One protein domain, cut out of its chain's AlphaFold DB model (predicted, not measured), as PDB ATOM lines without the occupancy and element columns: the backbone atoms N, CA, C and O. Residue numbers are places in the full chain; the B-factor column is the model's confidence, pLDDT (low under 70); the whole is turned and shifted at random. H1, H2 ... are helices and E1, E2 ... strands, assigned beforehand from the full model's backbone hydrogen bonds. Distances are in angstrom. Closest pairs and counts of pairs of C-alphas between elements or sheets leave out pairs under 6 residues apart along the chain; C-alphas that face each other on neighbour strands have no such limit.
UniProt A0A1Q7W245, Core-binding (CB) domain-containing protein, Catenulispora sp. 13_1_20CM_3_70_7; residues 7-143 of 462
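AT A GLANCE: This is residues 7 to 143 of the 462 residues of the protein "Core-binding (CB) domain-containing protein" of Catenulispora sp. 13_1_20CM_3_70_7 (UniProt A0A1Q7W245). A long, two-part model: at one end the E1-E2 hairpin with its long loops, at the other the E3-E4 hairpin with the helices H1 and H2 packed on it and H3 packed on H1. The two strand hairpins are joined through the first residues of E1 into one antiparallel sheet, order E2 - E1 - E3 - E4, strongly twisted and curled like part of a barrel. The printed part has 137 residues with four named strands and then three named helices, in the order E1 E2 E3 E4 H1 H2 H3; the class is mixed, helices and strands. It is loose, with a radius of gyration of the C-alphas of 20.3 A, and spans 65 by 31 by 27 A.

HOW THE PARTS SIT: E1, residues 7 to 15, bends by 71 degrees at residue 11, and its pairing is staggered. Its residues 10 to 15 pair with E2, residues 33 to 37, in an antiparallel hairpin at 168 degrees, with N 14 and O 34 at 3.0 A. Its residues 7 to 9 pair with E3, residues 56 to 63, antiparallel at 119 degrees, with N 58 and O 7 at 2.8 A. E3 forms a second antiparallel hairpin with E4, residues 72 to 79, where N 61 and O 74 are 2.9 A apart. H1, residues 82 to 100, is on the sheet at a height of 9.8 A, over E3 and E4, and runs along the strands at 16 degrees to E3 on the local plane. H2, residues 106 to 126, is on the sheet at a height of 9.1 A; H1 and H2 on one face of the sheet make two layers, helices over strands. H1 touches H2 with residues 92 to 100 alone, opposite ways at a shallow tilt of 27 degrees, a helical hairpin; the closest C-alphas, of Ala 99 and Ala 109, are 5.0 A apart. H3, residues 133 to 141, is not on the sheet and touches H1, the same way at a shallow tilt of 9 degrees; the closest C-alphas are those of Leu 95 and Val 133, 5.8 A. Every O i to N i+4 pair is within hydrogen-bond range in H2 and H3, and 10 of 15 are in H1.

IN THESE COORDINATES: E1 begins at C-alpha 7, (112.386, 123.128, 100.446), and measures 21.9 A; E2 measures 12.2 A, E3 22.9 A and E4 21.0 A. H1 measures 28.1 A from C-alpha 82 at (107.930, 130.124, 102.423), H2 30.3 A, and H3 12.1 A to C-alpha 141 at (99.328, 122.291, 132.934).

THE WHOLE: The C-alphas farthest apart, of Gly 29 and Asp 103, are 65.9 A apart. The links E1 to E2 and E2 to E3 are long, with 17 and 18 residues. The printed part has no cut, and no printed residue is under 70 in pLDDT.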
ATOM      1  N   PHE A   7     112.000 123.262 101.851       92.94
ATOM      2  CA  PHE A   7     112.386 123.128 100.446       92.94
ATOM      3  C   PHE A   7     111.152 123.168  99.537       92.94
ATOM      4  O   PHE A   7     110.037 122.881  99.970       92.94
ATOM      5  N   LYS A   8     111.328 123.471  98.246       93.31
ATOM      6  CA  LYS A   8     110.269 123.251  97.248       93.31
ATOM      7  C   LYS A   8     110.371 121.877  96.577       93.31
ATOM      8  O   LYS A   8     111.458 121.311  96.452       93.31
ATOM      9  N   LYS A   9     109.239 121.376  96.070       92.69
ATOM     10  CA  LYS A   9     109.166 120.267  95.098       92.69
ATOM     11  C   LYS A   9     108.176 120.609  93.975       92.69
ATOM     12  O   LYS A   9     107.155 121.247  94.222       92.69
ATOM     13  N   CYS A  10     108.459 120.164  92.749       91.75
ATOM     14  CA  CYS A  10     107.498 120.169  91.641       91.75
ATOM     15  C   CYS A  10     106.904 118.765  91.405       91.75
ATOM     16  O   CYS A  10     107.574 117.749  91.602       91.75
ATOM     17  N   GLY A  11     105.663 118.702  90.903       88.25
ATOM     18  CA  GLY A  11     105.070 117.491  90.309       88.25
ATOM     19  C   GLY A  11     105.592 117.149  88.901       88.25
ATOM     20  O   GLY A  11     105.202 116.126  88.342       88.25
ATOM     21  N   CYS A  12     106.464 118.001  88.358       91.38
ATOM     22  CA  CYS A  12     107.111 117.940  87.053       91.38
ATOM     23  C   CYS A  12     107.709 116.566  86.758       91.38
ATOM     24  O   CYS A  12     108.299 115.943  87.648       91.38
ATOM     25  N   ARG A  13     107.625 116.130  85.499       91.44
ATOM     26  CA  ARG A  13     108.272 114.907  85.018       91.44
ATOM     27  C   ARG A  13     109.460 115.232  84.117       91.44
ATOM     28  O   ARG A  13     109.463 116.257  83.449       91.44
ATOM     29  N   GLY A  14     110.434 114.335  84.103       87.75
ATOM     30  CA  GLY A  14     111.561 114.319  83.172       87.75
ATOM     31  C   GLY A  14     112.125 112.898  83.078       87.75
ATOM     32  O   GLY A  14     111.659 112.022  83.817       87.75
ATOM     33  N   PRO A  15     113.085 112.640  82.180       88.75
ATOM     34  CA  PRO A  15     113.645 111.307  82.008       88.75
ATOM     35  C   PRO A  15     114.292 110.767  83.296       88.75
ATOM     36  O   PRO A  15     114.855 111.495  84.124       88.75
ATOM     37  N   VAL A  16     114.189 109.453  83.475       87.25
ATOM     38  CA  VAL A  16     115.148 108.668  84.249       87.25
ATOM     39  C   VAL A  16     116.449 108.685  83.457       87.25
ATOM     40  O   VAL A  16     116.422 108.441  82.254       87.25
ATOM     41  N   LEU A  17     117.552 109.001  84.129       87.50
ATOM     42  CA  LEU A  17     118.886 108.953  83.542       87.50
ATOM     43  C   LEU A  17     119.647 107.762  84.133       87.50
ATOM     44  O   LEU A  17     119.384 107.398  85.285       87.50
ATOM     45  N   ASP A  18     120.540 107.171  83.349       85.81
ATOM     46  CA  ASP A  18     121.507 106.163  83.794       85.81
ATOM     47  C   ASP A  18     122.761 106.810  84.425       85.81
ATOM     48  O   ASP A  18     122.747 107.986  84.804       85.81
ATOM     49  N   ALA A  19     123.821 106.017  84.618       83.88
ATOM     50  CA  ALA A  19     125.081 106.468  85.208       83.88
ATOM     51  C   ALA A  19     125.835 107.465  84.309       83.88
ATOM     52  O   ALA A  19     126.463 108.389  84.825       83.88
ATOM     53  N   ASP A  20     125.702 107.324  82.989       85.19
ATOM     54  CA  ASP A  20     126.336 108.156  81.958       85.19
ATOM     55  C   ASP A  20     125.474 109.381  81.582       85.19
ATOM     56  O   ASP A  20     125.768 110.131  80.645       85.19
ATOM     57  N   GLY A  21     124.385 109.597  82.328       79.94
ATOM     58  CA  GLY A  21     123.468 110.719  82.167       79.94
ATOM     59  C   GLY A  21     122.511 110.596  80.980       79.94
ATOM     60  O   GLY A  21     121.812 111.569  80.687       79.94
ATOM     61  N   GLN A  22     122.444 109.441  80.311       85.31
ATOM     62  CA  GLN A  22     121.599 109.233  79.135       85.31
ATOM     63  C   GLN A  22     120.172 108.804  79.519       85.31
ATOM     64  O   GLN A  22     119.951 108.253  80.602       85.31
ATOM     65  N   PRO A  23     119.147 109.083  78.686       87.06
ATOM     66  CA  PRO A  23     117.764 108.765  79.028       87.06
ATOM     67  C   PRO A  23     117.475 107.259  78.957       87.06
ATOM     68  O   PRO A  23     117.448 106.676  77.877       87.06
ATOM     69  N   VAL A  24     117.143 106.645  80.095       88.25
ATOM     70  CA  VAL A  24     116.745 105.229  80.159       88.25
ATOM     71  C   VAL A  24     115.435 105.034  79.397       88.25
ATOM     72  O   VAL A  24     114.375 105.502  79.830       88.25
ATOM     73  N   LEU A  25     115.498 104.332  78.267       88.19
ATOM     74  CA  LEU A  25     114.346 104.069  77.405       88.19
ATOM     75  C   LEU A  25     113.451 102.944  77.960       88.19
ATOM     76  O   LEU A  25     113.869 102.101  78.756       88.19
ATOM     77  N   GLY A  26     112.176 102.966  77.576       85.06
ATOM     78  CA  GLY A  26     111.229 101.870  77.762       85.06
ATOM     79  C   GLY A  26     111.255 100.885  76.593       85.06
ATOM     80  O   GLY A  26     111.905 101.117  75.577       85.06
ATOM     81  N   ALA A  27     110.479  99.804  76.709       82.56
ATOM     82  CA  ALA A  27     110.278  98.838  75.621       82.56
ATOM     83  C   ALA A  27     109.557  99.436  74.389       82.56
ATOM     84  O   ALA A  27     109.532  98.819  73.333       82.56
ATOM     85  N   ASP A  28     108.991 100.641  74.517       85.00
ATOM     86  CA  ASP A  28     108.407 101.441  73.435       85.00
ATOM     87  C   ASP A  28     109.402 102.446  72.815       85.00
ATOM     88  O   ASP A  28     108.996 103.331  72.060       85.00
ATOM     89  N   GLY A  29     110.689 102.358  73.171       82.25
ATOM     90  CA  GLY A  29     111.754 103.247  72.699       82.25
ATOM     91  C   GLY A  29     111.722 104.665  73.282       82.25
ATOM     92  O   GLY A  29     112.543 105.494  72.894       82.25
ATOM     93  N   LYS A  30     110.804 104.983  74.208       86.12
ATOM     94  CA  LYS A  30     110.651 106.342  74.759       86.12
ATOM     95  C   LYS A  30     111.326 106.480  76.126       86.12
ATOM     96  O   LYS A  30     111.307 105.529  76.905       86.12
ATOM     97  N   PRO A  31     111.874 107.657  76.483       87.25
ATOM     98  CA  PRO A  31     112.464 107.874  77.801       87.25
ATOM     99  C   PRO A  31     111.467 107.625  78.940       87.25
ATOM    100  O   PRO A  31     110.408 108.255  79.015       87.25
ATOM    101  N   ARG A  32     111.819 106.739  79.879       88.50
ATOM    102  CA  ARG A  32     111.002 106.468  81.069       88.50
ATOM    103  C   ARG A  32     110.946 107.727  81.931       88.50
ATOM    104  O   ARG A  32     111.978 108.247  82.341       88.50
ATOM    105  N   LEU A  33     109.748 108.226  82.236       89.81
ATOM    106  CA  LEU A  33     109.582 109.488  82.968       89.81
ATOM    107  C   LEU A  33     109.444 109.287  84.485       89.81
ATOM    108  O   LEU A  33     108.521 108.615  84.949       89.81
ATOM    109  N   ARG A  34     110.282 109.975  85.271       89.12
ATOM    110  CA  ARG A  34     110.163 110.104  86.738       89.12
ATOM    111  C   ARG A  34     109.711 111.504  87.151       89.12
ATOM    112  O   ARG A  34     109.884 112.465  86.405       89.12
ATOM    113  N   ARG A  35     109.158 111.649  88.363       91.12
ATOM    114  CA  ARG A  35     108.936 112.977  88.965       91.12
ATOM    115  C   ARG A  35     110.278 113.576  89.394       91.12
ATOM    116  O   ARG A  35     111.031 112.924  90.109       91.12
ATOM    117  N   LEU A  36     110.543 114.823  89.008       89.56
ATOM    118  CA  LEU A  36     111.793 115.531  89.316       89.56
ATOM    119  C   LEU A  36     111.860 116.029  90.772       89.56
ATOM    120  O   LEU A  36     112.945 116.228  91.314       89.56
ATOM    121  N   GLY A  37     110.708 116.215  91.428       89.94
ATOM    122  CA  GLY A  37     110.640 116.546  92.852       89.94
ATOM    123  C   GLY A  37     111.380 117.843  93.181       89.94
ATOM    124  O   GLY A  37     111.040 118.894  92.644       89.94
ATOM    125  N   SER A  38     112.365 117.768  94.078       88.94
ATOM    126  CA  SER A  38     113.228 118.886  94.499       88.94
ATOM    127  C   SER A  38     114.422 119.134  93.567       88.94
ATOM    128  O   SER A  38     115.017 120.203  93.638       88.94
ATOM    129  N   GLY A  39     114.753 118.189  92.680       87.50
ATOM    130  CA  GLY A  39     115.808 118.324  91.665       87.50
ATOM    131  C   GLY A  39     115.321 118.934  90.345       87.50
ATOM    132  O   GLY A  39     116.001 118.833  89.330       87.50
ATOM    133  N   CYS A  40     114.120 119.517  90.315       90.56
ATOM    134  CA  CYS A  40     113.575 120.128  89.106       90.56
ATOM    135  C   CYS A  40     114.244 121.491  88.830       90.56
ATOM    136  O   CYS A  40     114.150 122.375  89.685       90.56
ATOM    137  N   PRO A  41     114.860 121.718  87.650       88.19
ATOM    138  CA  PRO A  41     115.609 122.948  87.376       88.19
ATOM    139  C   PRO A  41     114.725 124.204  87.419       88.19
ATOM    140  O   PRO A  41     115.145 125.233  87.939       88.19
ATOM    141  N   GLN A  42     113.461 124.102  86.990       90.25
ATOM    142  CA  GLN A  42     112.486 125.205  86.987       90.25
ATOM    143  C   GLN A  42     112.126 125.744  88.392       90.25
ATOM    144  O   GLN A  42     111.513 126.811  88.507       90.25
ATOM    145  N   LEU A  43     112.515 125.048  89.472       91.31
ATOM    146  CA  LEU A  43     112.408 125.544  90.852       91.31
ATOM    147  C   LEU A  43     113.363 126.706  91.146       91.31
ATOM    148  O   LEU A  43     113.135 127.445  92.105       91.31
ATOM    149  N   ARG A  44     114.431 126.867  90.361       91.12
ATOM    150  CA  ARG A  44     115.423 127.933  90.504       91.12
ATOM    151  C   ARG A  44     115.360 128.872  89.302       91.12
ATOM    152  O   ARG A  44     115.029 128.464  88.195       91.12
ATOM    153  N   ARG A  45     115.669 130.146  89.532       90.31
ATOM    154  CA  ARG A  45     115.955 131.123  88.472       90.31
ATOM    155  C   ARG A  45     117.465 131.192  88.235       90.31
ATOM    156  O   ARG A  45     118.243 130.722  89.069       90.31
ATOM    157  N   ALA A  46     117.878 131.830  87.141       80.88
ATOM    158  CA  ALA A  46     119.257 132.295  86.998       80.88
ATOM    159  C   ALA A  46     119.662 133.103  88.251       80.88
ATOM    160  O   ALA A  46     118.865 133.885  88.778       80.88
ATOM    161  N   GLY A  47     120.860 132.849  88.784       81.06
ATOM    162  CA  GLY A  47     121.286 133.383  90.085       81.06
ATOM    163  C   GLY A  47     120.715 132.653  91.316       81.06
ATOM    164  O   GLY A  47     120.669 133.230  92.398       81.06
ATOM    165  N   GLY A  48     120.235 131.410  91.183       82.88
ATOM    166  CA  GLY A  48     119.992 130.482  92.303       82.88
ATOM    167  C   GLY A  48     118.793 130.782  93.218       82.88
ATOM    168  O   GLY A  48     118.409 129.932  94.026       82.88
ATOM    169  N   ARG A  49     118.148 131.947  93.091       87.31
ATOM    170  CA  ARG A  49     116.919 132.287  93.830       87.31
ATOM    171  C   ARG A  49     115.776 131.325  93.476       87.31
ATOM    172  O   ARG A  49     115.670 130.859  92.341       87.31
ATOM    173  N   TRP A  50     114.920 131.014  94.452       90.44
ATOM    174  CA  TRP A  50     113.727 130.192  94.219       90.44
ATOM    175  C   TRP A  50     112.779 130.882  93.231       90.44
ATOM    176  O   TRP A  50     112.549 132.089  93.301       90.44
ATOM    177  N   ASN A  51     112.185 130.108  92.329       90.25
ATOM    178  CA  ASN A  51     111.146 130.591  91.436       90.25
ATOM    179  C   ASN A  51     109.801 130.626  92.184       90.25
ATOM    180  O   ASN A  51     109.310 129.587  92.636       90.25
ATOM    181  N   SER A  52     109.196 131.810  92.325       86.88
ATOM    182  CA  SER A  52     107.891 131.980  92.985       86.88
ATOM    183  C   SER A  52     106.817 131.120  92.315       86.88
ATOM    184  O   SER A  52     106.183 130.300  92.976       86.88
ATOM    185  N   ASN A  53     106.725 131.219  90.986       89.38
ATOM    186  CA  ASN A  53     105.640 130.694  90.152       89.38
ATOM    187  C   ASN A  53     105.762 129.184  89.861       89.38
ATOM    188  O   ASN A  53     105.116 128.678  88.947       89.38
ATOM    189  N   HIS A  54     106.632 128.461  90.571       91.31
ATOM    190  CA  HIS A  54     106.945 127.073  90.253       91.31
ATOM    191  C   HIS A  54     107.221 126.219  91.494       91.31
ATOM    192  O   HIS A  54     108.053 126.574  92.330       91.31
ATOM    193  N   GLY A  55     106.540 125.073  91.593       92.00
ATOM    194  CA  GLY A  55     106.604 124.149  92.731       92.00
ATOM    195  C   GLY A  55     105.994 124.701  94.028       92.00
ATOM    196  O   GLY A  55     106.008 125.907  94.283       92.00
ATOM    197  N   SER A  56     105.488 123.801  94.871       93.50
ATOM    198  CA  SER A  56     104.975 124.121  96.210       93.50
ATOM    199  C   SER A  56     106.058 123.985  97.274       93.50
ATOM    200  O   SER A  56     107.019 123.232  97.088       93.50
ATOM    201  N   TRP A  57     105.873 124.648  98.413       95.38
ATOM    202  CA  TRP A  57     106.731 124.481  99.581       95.38
ATOM    203  C   TRP A  57     106.380 123.220 100.374       95.38
ATOM    204  O   TRP A  57     105.250 122.718 100.361       95.38
ATOM    205  N   HIS A  58     107.400 122.691 101.034       94.69
ATOM    206  CA  HIS A  58     107.390 121.516 101.891       94.69
ATOM    207  C   HIS A  58     108.307 121.775 103.084       94.69
ATOM    208  O   HIS A  58     109.259 122.549 102.968       94.69
ATOM    209  N   PHE A  59     108.085 121.047 104.177       95.38
ATOM    210  CA  PHE A  59     109.097 120.893 105.217       95.38
ATOM    211  C   PHE A  59     109.343 119.423 105.570       95.38
ATOM    212  O   PHE A  59     108.469 118.568 105.387       95.38
ATOM    213  N   GLN A  60     110.527 119.152 106.117       94.56
ATOM    214  CA  GLN A  60     110.865 117.936 106.849       94.56
ATOM    215  C   GLN A  60     111.620 118.311 108.124       94.56
ATOM    216  O   GLN A  60     112.699 118.893 108.070       94.56
ATOM    217  N   ILE A  61     111.037 117.973 109.271       92.81
ATOM    218  CA  ILE A  61     111.576 118.256 110.604       92.81
ATOM    219  C   ILE A  61     111.819 116.917 111.288       92.81
ATOM    220  O   ILE A  61     110.978 116.021 111.220       92.81
ATOM    221  N   GLU A  62     112.966 116.767 111.935       90.69
ATOM    222  CA  GLU A  62     113.201 115.676 112.876       90.69
ATOM    223  C   GLU A  62     112.629 116.035 114.249       90.69
ATOM    224  O   GLU A  62     112.803 117.161 114.714       90.69
ATOM    225  N   VAL A  63     111.948 115.083 114.885       87.88
ATOM    226  CA  VAL A  63     111.442 115.200 116.253       87.88
ATOM    227  C   VAL A  63     111.857 113.986 117.074       87.88
ATOM    228  O   VAL A  63     111.786 112.845 116.610       87.88
ATOM    229  N   ILE A  64     112.263 114.249 118.311       82.38
ATOM    230  CA  ILE A  64     112.559 113.245 119.331       82.38
ATOM    231  C   ILE A  64     111.347 113.192 120.263       82.38
ATOM    232  O   ILE A  64     110.822 114.233 120.656       82.38
ATOM    233  N   THR A  65     110.870 111.990 120.587       81.31
ATOM    234  CA  THR A  65     109.756 111.805 121.533       81.31
ATOM    235  C   THR A  65     110.249 111.506 122.945       81.31
ATOM    236  O   THR A  65     109.723 112.080 123.889       81.31
ATOM    237  N   ALA A  66     111.275 110.664 123.071       79.12
ATOM    238  CA  ALA A  66     111.934 110.287 124.321       79.12
ATOM    239  C   ALA A  66     113.429 109.996 124.047       79.12
ATOM    240  O   ALA A  66     113.776 109.717 122.889       79.12
ATOM    241  N   PRO A  67     114.319 110.020 125.056       76.38
ATOM    242  CA  PRO A  67     115.709 109.589 124.916       76.38
ATOM    243  C   PRO A  67     115.812 108.174 124.326       76.38
ATOM    244  O   PRO A  67     115.076 107.268 124.708       76.38
ATOM    245  N   GLY A  68     116.705 107.982 123.351       78.31
ATOM    246  CA  GLY A  68     116.892 106.693 122.671       78.31
ATOM    247  C   GLY A  68     115.765 106.259 121.718       78.31
ATOM    248  O   GLY A  68     115.899 105.225 121.066       78.31
ATOM    249  N   ALA A  69     114.675 107.026 121.585       79.38
ATOM    250  CA  ALA A  69     113.596 106.697 120.651       79.38
ATOM    251  C   ALA A  69     114.056 106.772 119.173       79.38
ATOM    252  O   ALA A  69     114.910 107.599 118.833       79.38
ATOM    253  N   PRO A  70     113.472 105.970 118.257       82.44
ATOM    254  CA  PRO A  70     113.801 106.029 116.834       82.44
ATOM    255  C   PRO A  70     113.584 107.426 116.236       82.44
ATOM    256  O   PRO A  70     112.540 108.046 116.445       82.44
ATOM    257  N   ARG A  71     114.556 107.895 115.441       81.88
ATOM    258  CA  ARG A  71     114.545 109.220 114.797       81.88
ATOM    259  C   ARG A  71     113.299 109.373 113.920       81.88
ATOM    260  O   ARG A  71     113.177 108.723 112.881       81.88
ATOM    261  N   ALA A  72     112.360 110.218 114.341       83.06
ATOM    262  CA  ALA A  72     111.078 110.388 113.672       83.06
ATOM    263  C   ALA A  72     111.045 111.688 112.863       83.06
ATOM    264  O   ALA A  72     111.485 112.737 113.326       83.06
ATOM    265  N   HIS A  73     110.453 111.646 111.668       90.81
ATOM    266  CA  HIS A  73     110.246 112.841 110.852       90.81
ATOM    267  C   HIS A  73     108.773 113.250 110.787       90.81
ATOM    268  O   HIS A  73     107.879 112.420 110.599       90.81
ATOM    269  N   LEU A  74     108.534 114.555 110.885       93.94
ATOM    270  CA  LEU A  74     107.272 115.200 110.547       93.94
ATOM    271  C   LEU A  74     107.455 115.960 109.233       93.94
ATOM    272  O   LEU A  74     108.448 116.663 109.040       93.94
ATOM    273  N   THR A  75     106.513 115.786 108.309       93.88
ATOM    274  CA  THR A  75     106.580 116.373 106.967       93.88
ATOM    275  C   THR A  75     105.233 116.945 106.553       93.88
ATOM    276  O   THR A  75     104.181 116.413 106.905       93.88
ATOM    277  N   GLN A  76     105.276 118.010 105.756       94.19
ATOM    278  CA  GLN A  76     104.116 118.553 105.053       94.19
ATOM    279  C   GLN A  76     104.537 119.012 103.652       94.19
ATOM    280  O   GLN A  76     105.722 119.172 103.350       94.19
ATOM    281  N   GLY A  77     103.560 119.191 102.767       91.62
ATOM    282  CA  GLY A  77     103.763 119.616 101.390       91.62
ATOM    283  C   GLY A  77     102.517 120.247 100.795       91.62
ATOM    284  O   GLY A  77     101.418 120.059 101.317       91.62
ATOM    285  N   GLY A  78     102.691 120.971  99.690       90.88
ATOM    286  CA  GLY A  78     101.615 121.769  99.097       90.88
ATOM    287  C   GLY A  78     101.412 123.123  99.784       90.88
ATOM    288  O   GLY A  78     100.351 123.715  99.633       90.88
ATOM    289  N   ILE A  79     102.400 123.607 100.547       93.00
ATOM    290  CA  ILE A  79     102.332 124.897 101.242       93.00
ATOM    291  C   ILE A  79     102.568 126.030 100.225       93.00
ATOM    292  O   ILE A  79     103.418 125.908  99.335       93.00
ATOM    293  N   ALA A  80     101.793 127.114 100.331       90.62
ATOM    294  CA  ALA A  80     101.743 128.182  99.330       90.62
ATOM    295  C   ALA A  80     102.969 129.116  99.351       90.62
ATOM    296  O   ALA A  80     103.557 129.374  98.301       90.62
ATOM    297  N   THR A  81     103.391 129.585 100.532       93.12
ATOM    298  CA  THR A  81     104.537 130.500 100.703       93.12
ATOM    299  C   THR A  81     105.648 129.878 101.550       93.12
ATOM    300  O   THR A  81     105.448 128.841 102.188       93.12
ATOM    301  N   PHE A  82     106.831 130.501 101.533       92.44
ATOM    302  CA  PHE A  82     107.930 130.124 102.423       92.44
ATOM    303  C   PHE A  82     107.547 130.394 103.881       92.44
ATOM    304  O   PHE A  82     107.729 129.541 104.739       92.44
ATOM    305  N   ASP A  83     106.926 131.541 104.129       94.31
ATOM    306  CA  ASP A  83     106.597 132.055 105.461       94.31
ATOM    307  C   ASP A  83     105.569 131.151 106.151       94.31
ATOM    308  O   ASP A  83     105.755 130.760 107.296       94.31
ATOM    309  N   LYS A  84     104.565 130.652 105.413       93.25
ATOM    310  CA  LYS A  84     103.627 129.640 105.928       93.25
ATOM    311  C   LYS A  84     104.268 128.266 106.159       93.25
ATOM    312  O   LYS A  84     103.724 127.472 106.924       93.25
ATOM    313  N   ALA A  85     105.407 127.962 105.531       94.06
ATOM    314  CA  ALA A  85     106.202 126.782 105.874       94.06
ATOM    315  C   ALA A  85     107.096 127.040 107.102       94.06
ATOM    316  O   ALA A  85     107.271 126.132 107.908       94.06
ATOM    317  N   GLN A  86     107.598 128.266 107.276       94.81
ATOM    318  CA  GLN A  86     108.376 128.712 108.434       94.81
ATOM    319  C   GLN A  86     107.520 128.749 109.710       94.81
ATOM    320  O   GLN A  86     107.869 128.076 110.676       94.81
ATOM    321  N   GLU A  87     106.350 129.396 109.676       94.12
ATOM    322  CA  GLU A  87     105.348 129.378 110.757       94.12
ATOM    323  C   GLU A  87     105.000 127.943 111.182       94.12
ATOM    324  O   GLU A  87     104.938 127.623 112.368       94.12
ATOM    325  N   ALA A  88     104.798 127.045 110.208       93.12
ATOM    326  CA  ALA A  88     104.506 125.644 110.483       93.12
ATOM    327  C   ALA A  88     105.713 124.905 111.090       93.12
ATOM    328  O   ALA A  88     105.527 124.087 111.990       93.12
ATOM    329  N   VAL A  89     106.945 125.198 110.657       94.69
ATOM    330  CA  VAL A  89     108.175 124.636 111.244       94.69
ATOM    331  C   VAL A  89     108.366 125.090 112.689       94.69
ATOM    332  O   VAL A  89     108.669 124.268 113.554       94.69
ATOM    333  N   GLU A  90     108.159 126.373 112.964       94.38
ATOM    334  CA  GLU A  90     108.229 126.951 114.306       94.38
ATOM    335  C   GLU A  90     107.147 126.356 115.209       94.38
ATOM    336  O   GLU A  90     107.453 125.874 116.298       94.38
ATOM    337  N   ARG A  91     105.903 126.255 114.722       94.38
ATOM    338  CA  ARG A  91     104.795 125.632 115.457       94.38
ATOM    339  C   ARG A  91     105.041 124.150 115.755       94.38
ATOM    340  O   ARG A  91     104.794 123.711 116.875       94.38
ATOM    341  N   VAL A  92     105.555 123.378 114.792       94.62
ATOM    342  CA  VAL A  92     105.885 121.949 114.977       94.62
ATOM    343  C   VAL A  92     107.054 121.740 115.947       94.62
ATOM    344  O   VAL A  92     107.111 120.694 116.587       94.62
ATOM    345  N   ARG A  93     107.960 122.716 116.099       93.25
ATOM    346  CA  ARG A  93     109.038 122.690 117.106       93.25
ATOM    347  C   ARG A  93     108.567 123.116 118.495       93.25
ATOM    348  O   ARG A  93     108.905 122.455 119.468       93.25
ATOM    349  N   ALA A  94     107.781 124.189 118.581       94.06
ATOM    350  CA  ALA A  94     107.291 124.730 119.847       94.06
ATOM    351  C   ALA A  94     106.335 123.769 120.566       94.06
ATOM    352  O   ALA A  94     106.335 123.710 121.788       94.06
ATOM    353  N   LEU A  95     105.533 123.003 119.818       94.75
ATOM    354  CA  LEU A  95     104.534 122.114 120.405       94.75
ATOM    355  C   LEU A  95     105.151 121.006 121.288       94.75
ATOM    356  O   LEU A  95     104.789 120.961 122.460       94.75
ATOM    357  N   PRO A  96     106.076 120.136 120.826       92.56
ATOM    358  CA  PRO A  96     106.684 119.118 121.691       92.56
ATOM    359  C   PRO A  96     107.447 119.699 122.889       92.56
ATOM    360  O   PRO A  96     107.426 119.087 123.949       92.56
ATOM    361  N   ALA A  97     108.050 120.885 122.738       92.38
ATOM    362  CA  ALA A  97     108.812 121.553 123.797       92.38
ATOM    363  C   ALA A  97     107.964 121.958 125.023       92.38
ATOM    364  O   ALA A  97     108.515 122.216 126.084       92.38
ATOM    365  N   ILE A  98     106.627 121.952 124.918       92.88
ATOM    366  CA  ILE A  98     105.716 122.133 126.064       92.88
ATOM    367  C   ILE A  98     105.944 121.052 127.135       92.88
ATOM    368  O   ILE A  98     105.760 121.317 128.318       92.88
ATOM    369  N   ALA A  99     106.367 119.845 126.745       89.69
ATOM    370  CA  ALA A  99     106.716 118.786 127.693       89.69
ATOM    371  C   ALA A  99     107.989 119.085 128.504       89.69
ATOM    372  O   ALA A  99     108.197 118.472 129.543       89.69
ATOM    373  N   ASP A 100     108.811 120.028 128.039       88.44
ATOM    374  CA  ASP A 100     110.024 120.502 128.706       88.44
ATOM    375  C   ASP A 100     109.759 121.796 129.524       88.44
ATOM    376  O   ASP A 100     110.668 122.325 130.160       88.44
ATOM    377  N   GLU A 101     108.516 122.313 129.530       88.75
ATOM    378  CA  GLU A 101     108.064 123.434 130.383       88.75
ATOM    379  C   GLU A 101     107.523 122.990 131.758       88.75
ATOM    380  O   GLU A 101     107.157 123.842 132.572       88.75
ATOM    381  N   LEU A 102     107.390 121.683 131.997       76.56
ATOM    382  CA  LEU A 102     106.817 121.119 133.220       76.56
ATOM    383  C   LEU A 102     107.911 120.453 134.058       76.56
ATOM    384  O   LEU A 102     108.703 119.674 133.532       76.56
ATOM    385  N   ASP A 103     107.907 120.710 135.366       77.38
ATOM    386  CA  ASP A 103     108.805 120.083 136.356       77.38
ATOM    387  C   ASP A 103     108.318 118.662 136.727       77.38
ATOM    388  O   ASP A 103     108.182 118.284 137.891       77.38
ATOM    389  N   ASP A 104     107.950 117.896 135.699       77.62
ATOM    390  CA  ASP A 104     107.420 116.539 135.783       77.62
ATOM    391  C   ASP A 104     108.552 115.499 135.774       77.62
ATOM    392  O   ASP A 104     109.625 115.693 135.196       77.62
ATOM    393  N   ALA A 105     108.293 114.320 136.347       76.12
ATOM    394  CA  ALA A 105     109.230 113.200 136.262       76.12
ATOM    395  C   ALA A 105     109.526 112.842 134.781       76.12
ATOM    396  O   ALA A 105     108.579 112.748 133.996       76.12
ATOM    397  N   PRO A 106     110.783 112.551 134.375       78.06
ATOM    398  CA  PRO A 106     111.160 112.460 132.956       78.06
ATOM    399  C   PRO A 106     110.294 111.538 132.082       78.06
ATOM    400  O   PRO A 106     109.973 111.886 130.950       78.06
ATOM    401  N   GLY A 107     109.835 110.397 132.613       74.81
ATOM    402  CA  GLY A 107     108.942 109.482 131.887       74.81
ATOM    403  C   GLY A 107     107.534 110.039 131.611       74.81
ATOM    404  O   GLY A 107     106.884 109.610 130.658       74.81
ATOM    405  N   VAL A 108     107.065 111.004 132.410       75.25
ATOM    406  CA  VAL A 108     105.800 111.731 132.198       75.25
ATOM    407  C   VAL A 108     105.981 112.770 131.090       75.25
ATOM    408  O   VAL A 108     105.190 112.791 130.145       75.25
ATOM    409  N   ALA A 109     107.070 113.546 131.137       85.19
ATOM    410  CA  ALA A 109     107.451 114.471 130.069       85.19
ATOM    411  C   ALA A 109     107.635 113.740 128.723       85.19
ATOM    412  O   ALA A 109     107.087 114.160 127.706       85.19
ATOM    413  N   ASP A 110     108.312 112.589 128.707       85.75
ATOM    414  CA  ASP A 110     108.473 111.744 127.516       85.75
ATOM    415  C   ASP A 110     107.137 111.236 126.949       85.75
ATOM    416  O   ASP A 110     106.918 111.267 125.731       85.75
ATOM    417  N   ALA A 111     106.213 110.801 127.812       83.81
ATOM    418  CA  ALA A 111     104.880 110.371 127.396       83.81
ATOM    419  C   ALA A 111     104.073 111.531 126.782       83.81
ATOM    420  O   ALA A 111     103.490 111.374 125.703       83.81
ATOM    421  N   LEU A 112     104.100 112.702 127.426       87.69
ATOM    422  CA  LEU A 112     103.466 113.931 126.950       87.69
ATOM    423  C   LEU A 112     104.061 114.388 125.608       87.69
ATOM    424  O   LEU A 112     103.314 114.651 124.663       87.69
ATOM    425  N   ARG A 113     105.393 114.410 125.472       91.56
ATOM    426  CA  ARG A 113     106.095 114.785 124.232       91.56
ATOM    427  C   ARG A 113     105.738 113.843 123.081       91.56
ATOM    428  O   ARG A 113     105.469 114.302 121.967       91.56
ATOM    429  N   ALA A 114     105.661 112.536 123.345       89.25
ATOM    430  CA  ALA A 114     105.211 111.540 122.373       89.25
ATOM    431  C   ALA A 114     103.761 111.779 121.908       89.25
ATOM    432  O   ALA A 114     103.476 111.679 120.709       89.25
ATOM    433  N   ASP A 115     102.860 112.140 122.824       88.75
ATOM    434  CA  ASP A 115     101.461 112.434 122.505       88.75
ATOM    435  C   ASP A 115     101.283 113.742 121.733       88.75
ATOM    436  O   ASP A 115     100.547 113.770 120.742       88.75
ATOM    437  N   ILE A 116     102.018 114.798 122.087       92.19
ATOM    438  CA  ILE A 116     102.029 116.047 121.318       92.19
ATOM    439  C   ILE A 116     102.515 115.786 119.881       92.19
ATOM    440  O   ILE A 116     101.849 116.175 118.917       92.19
ATOM    441  N   VAL A 117     103.629 115.058 119.713       92.50
ATOM    442  CA  VAL A 117     104.153 114.664 118.391       92.50
ATOM    443  C   VAL A 117     103.128 113.848 117.595       92.50
ATOM    444  O   VAL A 117     102.980 114.058 116.387       92.50
ATOM    445  N   GLN A 118     102.383 112.947 118.239       89.69
ATOM    446  CA  GLN A 118     101.350 112.159 117.566       89.69
ATOM    447  C   GLN A 118     100.122 113.003 117.180       89.69
ATOM    448  O   GLN A 118      99.612 112.843 116.067       89.69
ATOM    449  N   ARG A 119      99.687 113.950 118.023       89.75
ATOM    450  CA  ARG A 119      98.613 114.907 117.696       89.75
ATOM    451  C   ARG A 119      98.980 115.763 116.484       89.75
ATOM    452  O   ARG A 119      98.190 115.870 115.543       89.75
ATOM    453  N   VAL A 120     100.204 116.291 116.460       93.19
ATOM    454  CA  VAL A 120     100.763 117.026 115.314       93.19
ATOM    455  C   VAL A 120     100.797 116.144 114.062       93.19
ATOM    456  O   VAL A 120     100.309 116.557 113.010       93.19
ATOM    457  N   ARG A 121     101.295 114.903 114.158       92.38
ATOM    458  CA  ARG A 121     101.344 113.953 113.030       92.38
ATOM    459  C   ARG A 121      99.961 113.690 112.420       92.38
ATOM    460  O   ARG A 121      99.845 113.612 111.196       92.38
ATOM    461  N   VAL A 122      98.919 113.577 113.247       86.81
ATOM    462  CA  VAL A 122      97.530 113.403 112.789       86.81
ATOM    463  C   VAL A 122      97.020 114.653 112.062       86.81
ATOM    464  O   VAL A 122      96.472 114.517 110.968       86.81
ATOM    465  N   ALA A 123      97.245 115.853 112.610       90.69
ATOM    466  CA  ALA A 123      96.846 117.112 111.971       90.69
ATOM    467  C   ALA A 123      97.524 117.305 110.600       90.69
ATOM    468  O   ALA A 123      96.841 117.525 109.597       90.69
ATOM    469  N   LEU A 124      98.847 117.106 110.530       92.88
ATOM    470  CA  LEU A 124      99.629 117.200 109.291       92.88
ATOM    471  C   LEU A 124      99.150 116.204 108.223       92.88
ATOM    472  O   LEU A 124      98.966 116.586 107.065       92.88
ATOM    473  N   LYS A 125      98.887 114.942 108.601       88.94
ATOM    474  CA  LYS A 125      98.362 113.917 107.678       88.94
ATOM    475  C   LYS A 125      96.973 114.278 107.140       88.94
ATOM    476  O   LYS A 125      96.688 114.005 105.977       88.94
ATOM    477  N   ALA A 126      96.128 114.899 107.964       84.31
ATOM    478  CA  ALA A 126      94.797 115.362 107.578       84.31
ATOM    479  C   ALA A 126      94.794 116.698 106.805       84.31
ATOM    480  O   ALA A 126      93.747 117.088 106.295       84.31
ATOM    481  N   ARG A 127      95.938 117.402 106.721       87.88
ATOM    482  CA  ARG A 127      96.040 118.815 106.293       87.88
ATOM    483  C   ARG A 127      95.146 119.769 107.103       87.88
ATOM    484  O   ARG A 127      94.738 120.812 106.598       87.88
ATOM    485  N   ALA A 128      94.848 119.409 108.347       86.19
ATOM    486  CA  ALA A 128      94.149 120.280 109.283       86.19
ATOM    487  C   ALA A 128      95.099 121.376 109.811       86.19
ATOM    488  O   ALA A 128      96.321 121.198 109.743       86.19
ATOM    489  N   PRO A 129      94.572 122.479 110.375       89.69
ATOM    490  CA  PRO A 129      95.368 123.392 111.185       89.69
ATOM    491  C   PRO A 129      96.130 122.642 112.286       89.69
ATOM    492  O   PRO A 129      95.631 121.670 112.859       89.69
ATOM    493  N   LEU A 130      97.346 123.101 112.583       91.62
ATOM    494  CA  LEU A 130      98.079 122.661 113.770       91.62
ATOM    495  C   LEU A 130      97.374 123.190 115.031       91.62
ATOM    496  O   LEU A 130      96.780 124.266 114.966       91.62
ATOM    497  N   PRO A 131      97.435 122.477 116.171       92.00
ATOM    498  CA  PRO A 131      96.878 122.991 117.417       92.00
ATOM    499  C   PRO A 131      97.623 124.253 117.878       92.00
ATOM    500  O   PRO A 131      98.784 124.488 117.512       92.00
ATOM    501  N   GLU A 132      96.957 125.065 118.695       93.62
ATOM    502  CA  GLU A 132      97.568 126.259 119.282       93.62
ATOM    503  C   GLU A 132      98.494 125.891 120.442       93.62
ATOM    504  O   GLU A 132      98.175 125.029 121.259       93.62
ATOM    505  N   VAL A 133      99.649 126.561 120.529       94.44
ATOM    506  CA  VAL A 133     100.655 126.291 121.580       94.44
ATOM    507  C   VAL A 133     100.033 126.472 122.963       94.44
ATOM    508  O   VAL A 133     100.180 125.606 123.819       94.44
ATOM    509  N   GLU A 134      99.262 127.546 123.155       93.56
ATOM    510  CA  GLU A 134      98.617 127.843 124.436       93.56
ATOM    511  C   GLU A 134      97.461 126.881 124.766       93.56
ATOM    512  O   GLU A 134      97.207 126.609 125.936       93.56
ATOM    513  N   GLU A 135      96.796 126.296 123.761       90.62
ATOM    514  CA  GLU A 135      95.782 125.251 123.975       90.62
ATOM    515  C   GLU A 135      96.432 123.999 124.585       90.62
ATOM    516  O   GLU A 135      95.969 123.479 125.602       90.62
ATOM    517  N   ILE A 136      97.544 123.553 123.993       92.56
ATOM    518  CA  ILE A 136      98.284 122.368 124.443       92.56
ATOM    519  C   ILE A 136      98.983 122.621 125.784       92.56
ATOM    520  O   ILE A 136      98.910 121.773 126.669       92.56
ATOM    521  N   ARG A 137      99.591 123.799 125.970       92.81
ATOM    522  CA  ARG A 137     100.215 124.226 127.232       92.81
ATOM    523  C   ARG A 137      99.198 124.270 128.368       92.81
ATOM    524  O   ARG A 137      99.467 123.744 129.446       92.81
ATOM    525  N   LYS A 138      98.014 124.840 128.130       87.88
ATOM    526  CA  LYS A 138      96.928 124.871 129.116       87.88
ATOM    527  C   LYS A 138      96.408 123.471 129.438       87.88
ATOM    528  O   LYS A 138      96.202 123.181 130.612       87.88
ATOM    529  N   ALA A 139      96.221 122.609 128.438       83.81
ATOM    530  CA  ALA A 139      95.810 121.223 128.666       83.81
ATOM    531  C   ALA A 139      96.840 120.467 129.524       83.81
ATOM    532  O   ALA A 139      96.477 119.891 130.548       83.81
ATOM    533  N   ALA A 140      98.125 120.547 129.164       87.19
ATOM    534  CA  ALA A 140      99.213 119.885 129.880       87.19
ATOM    535  C   ALA A 140      99.334 120.369 131.339       87.19
ATOM    536  O   ALA A 140      99.312 119.552 132.254       87.19
ATOM    537  N   ARG A 141      99.322 121.692 131.579       85.88
ATOM    538  CA  ARG A 141      99.328 122.291 132.934       85.88
ATOM    539  C   ARG A 141      98.109 121.930 133.795       85.88
ATOM    540  O   ARG A 141      98.153 122.106 135.006       85.88
ATOM    541  N   LEU A 142      97.018 121.462 133.187       79.62
ATOM    542  CA  LEU A 142      95.808 120.994 133.874       79.62
ATOM    543  C   LEU A 142      95.730 119.457 133.967       79.62
ATOM    544  O   LEU A 142      94.688 118.931 134.356       79.62
ATOM    545  N   GLY A 143      96.784 118.729 133.577       71.00
ATOM    546  CA  GLY A 143      96.794 117.262 133.532       71.00
ATOM    547  C   GLY A 143      95.822 116.657 132.508       71.00
ATOM    548  O   GLY A 143      95.497 115.473 132.585       71.00
TER     549      GLY A 143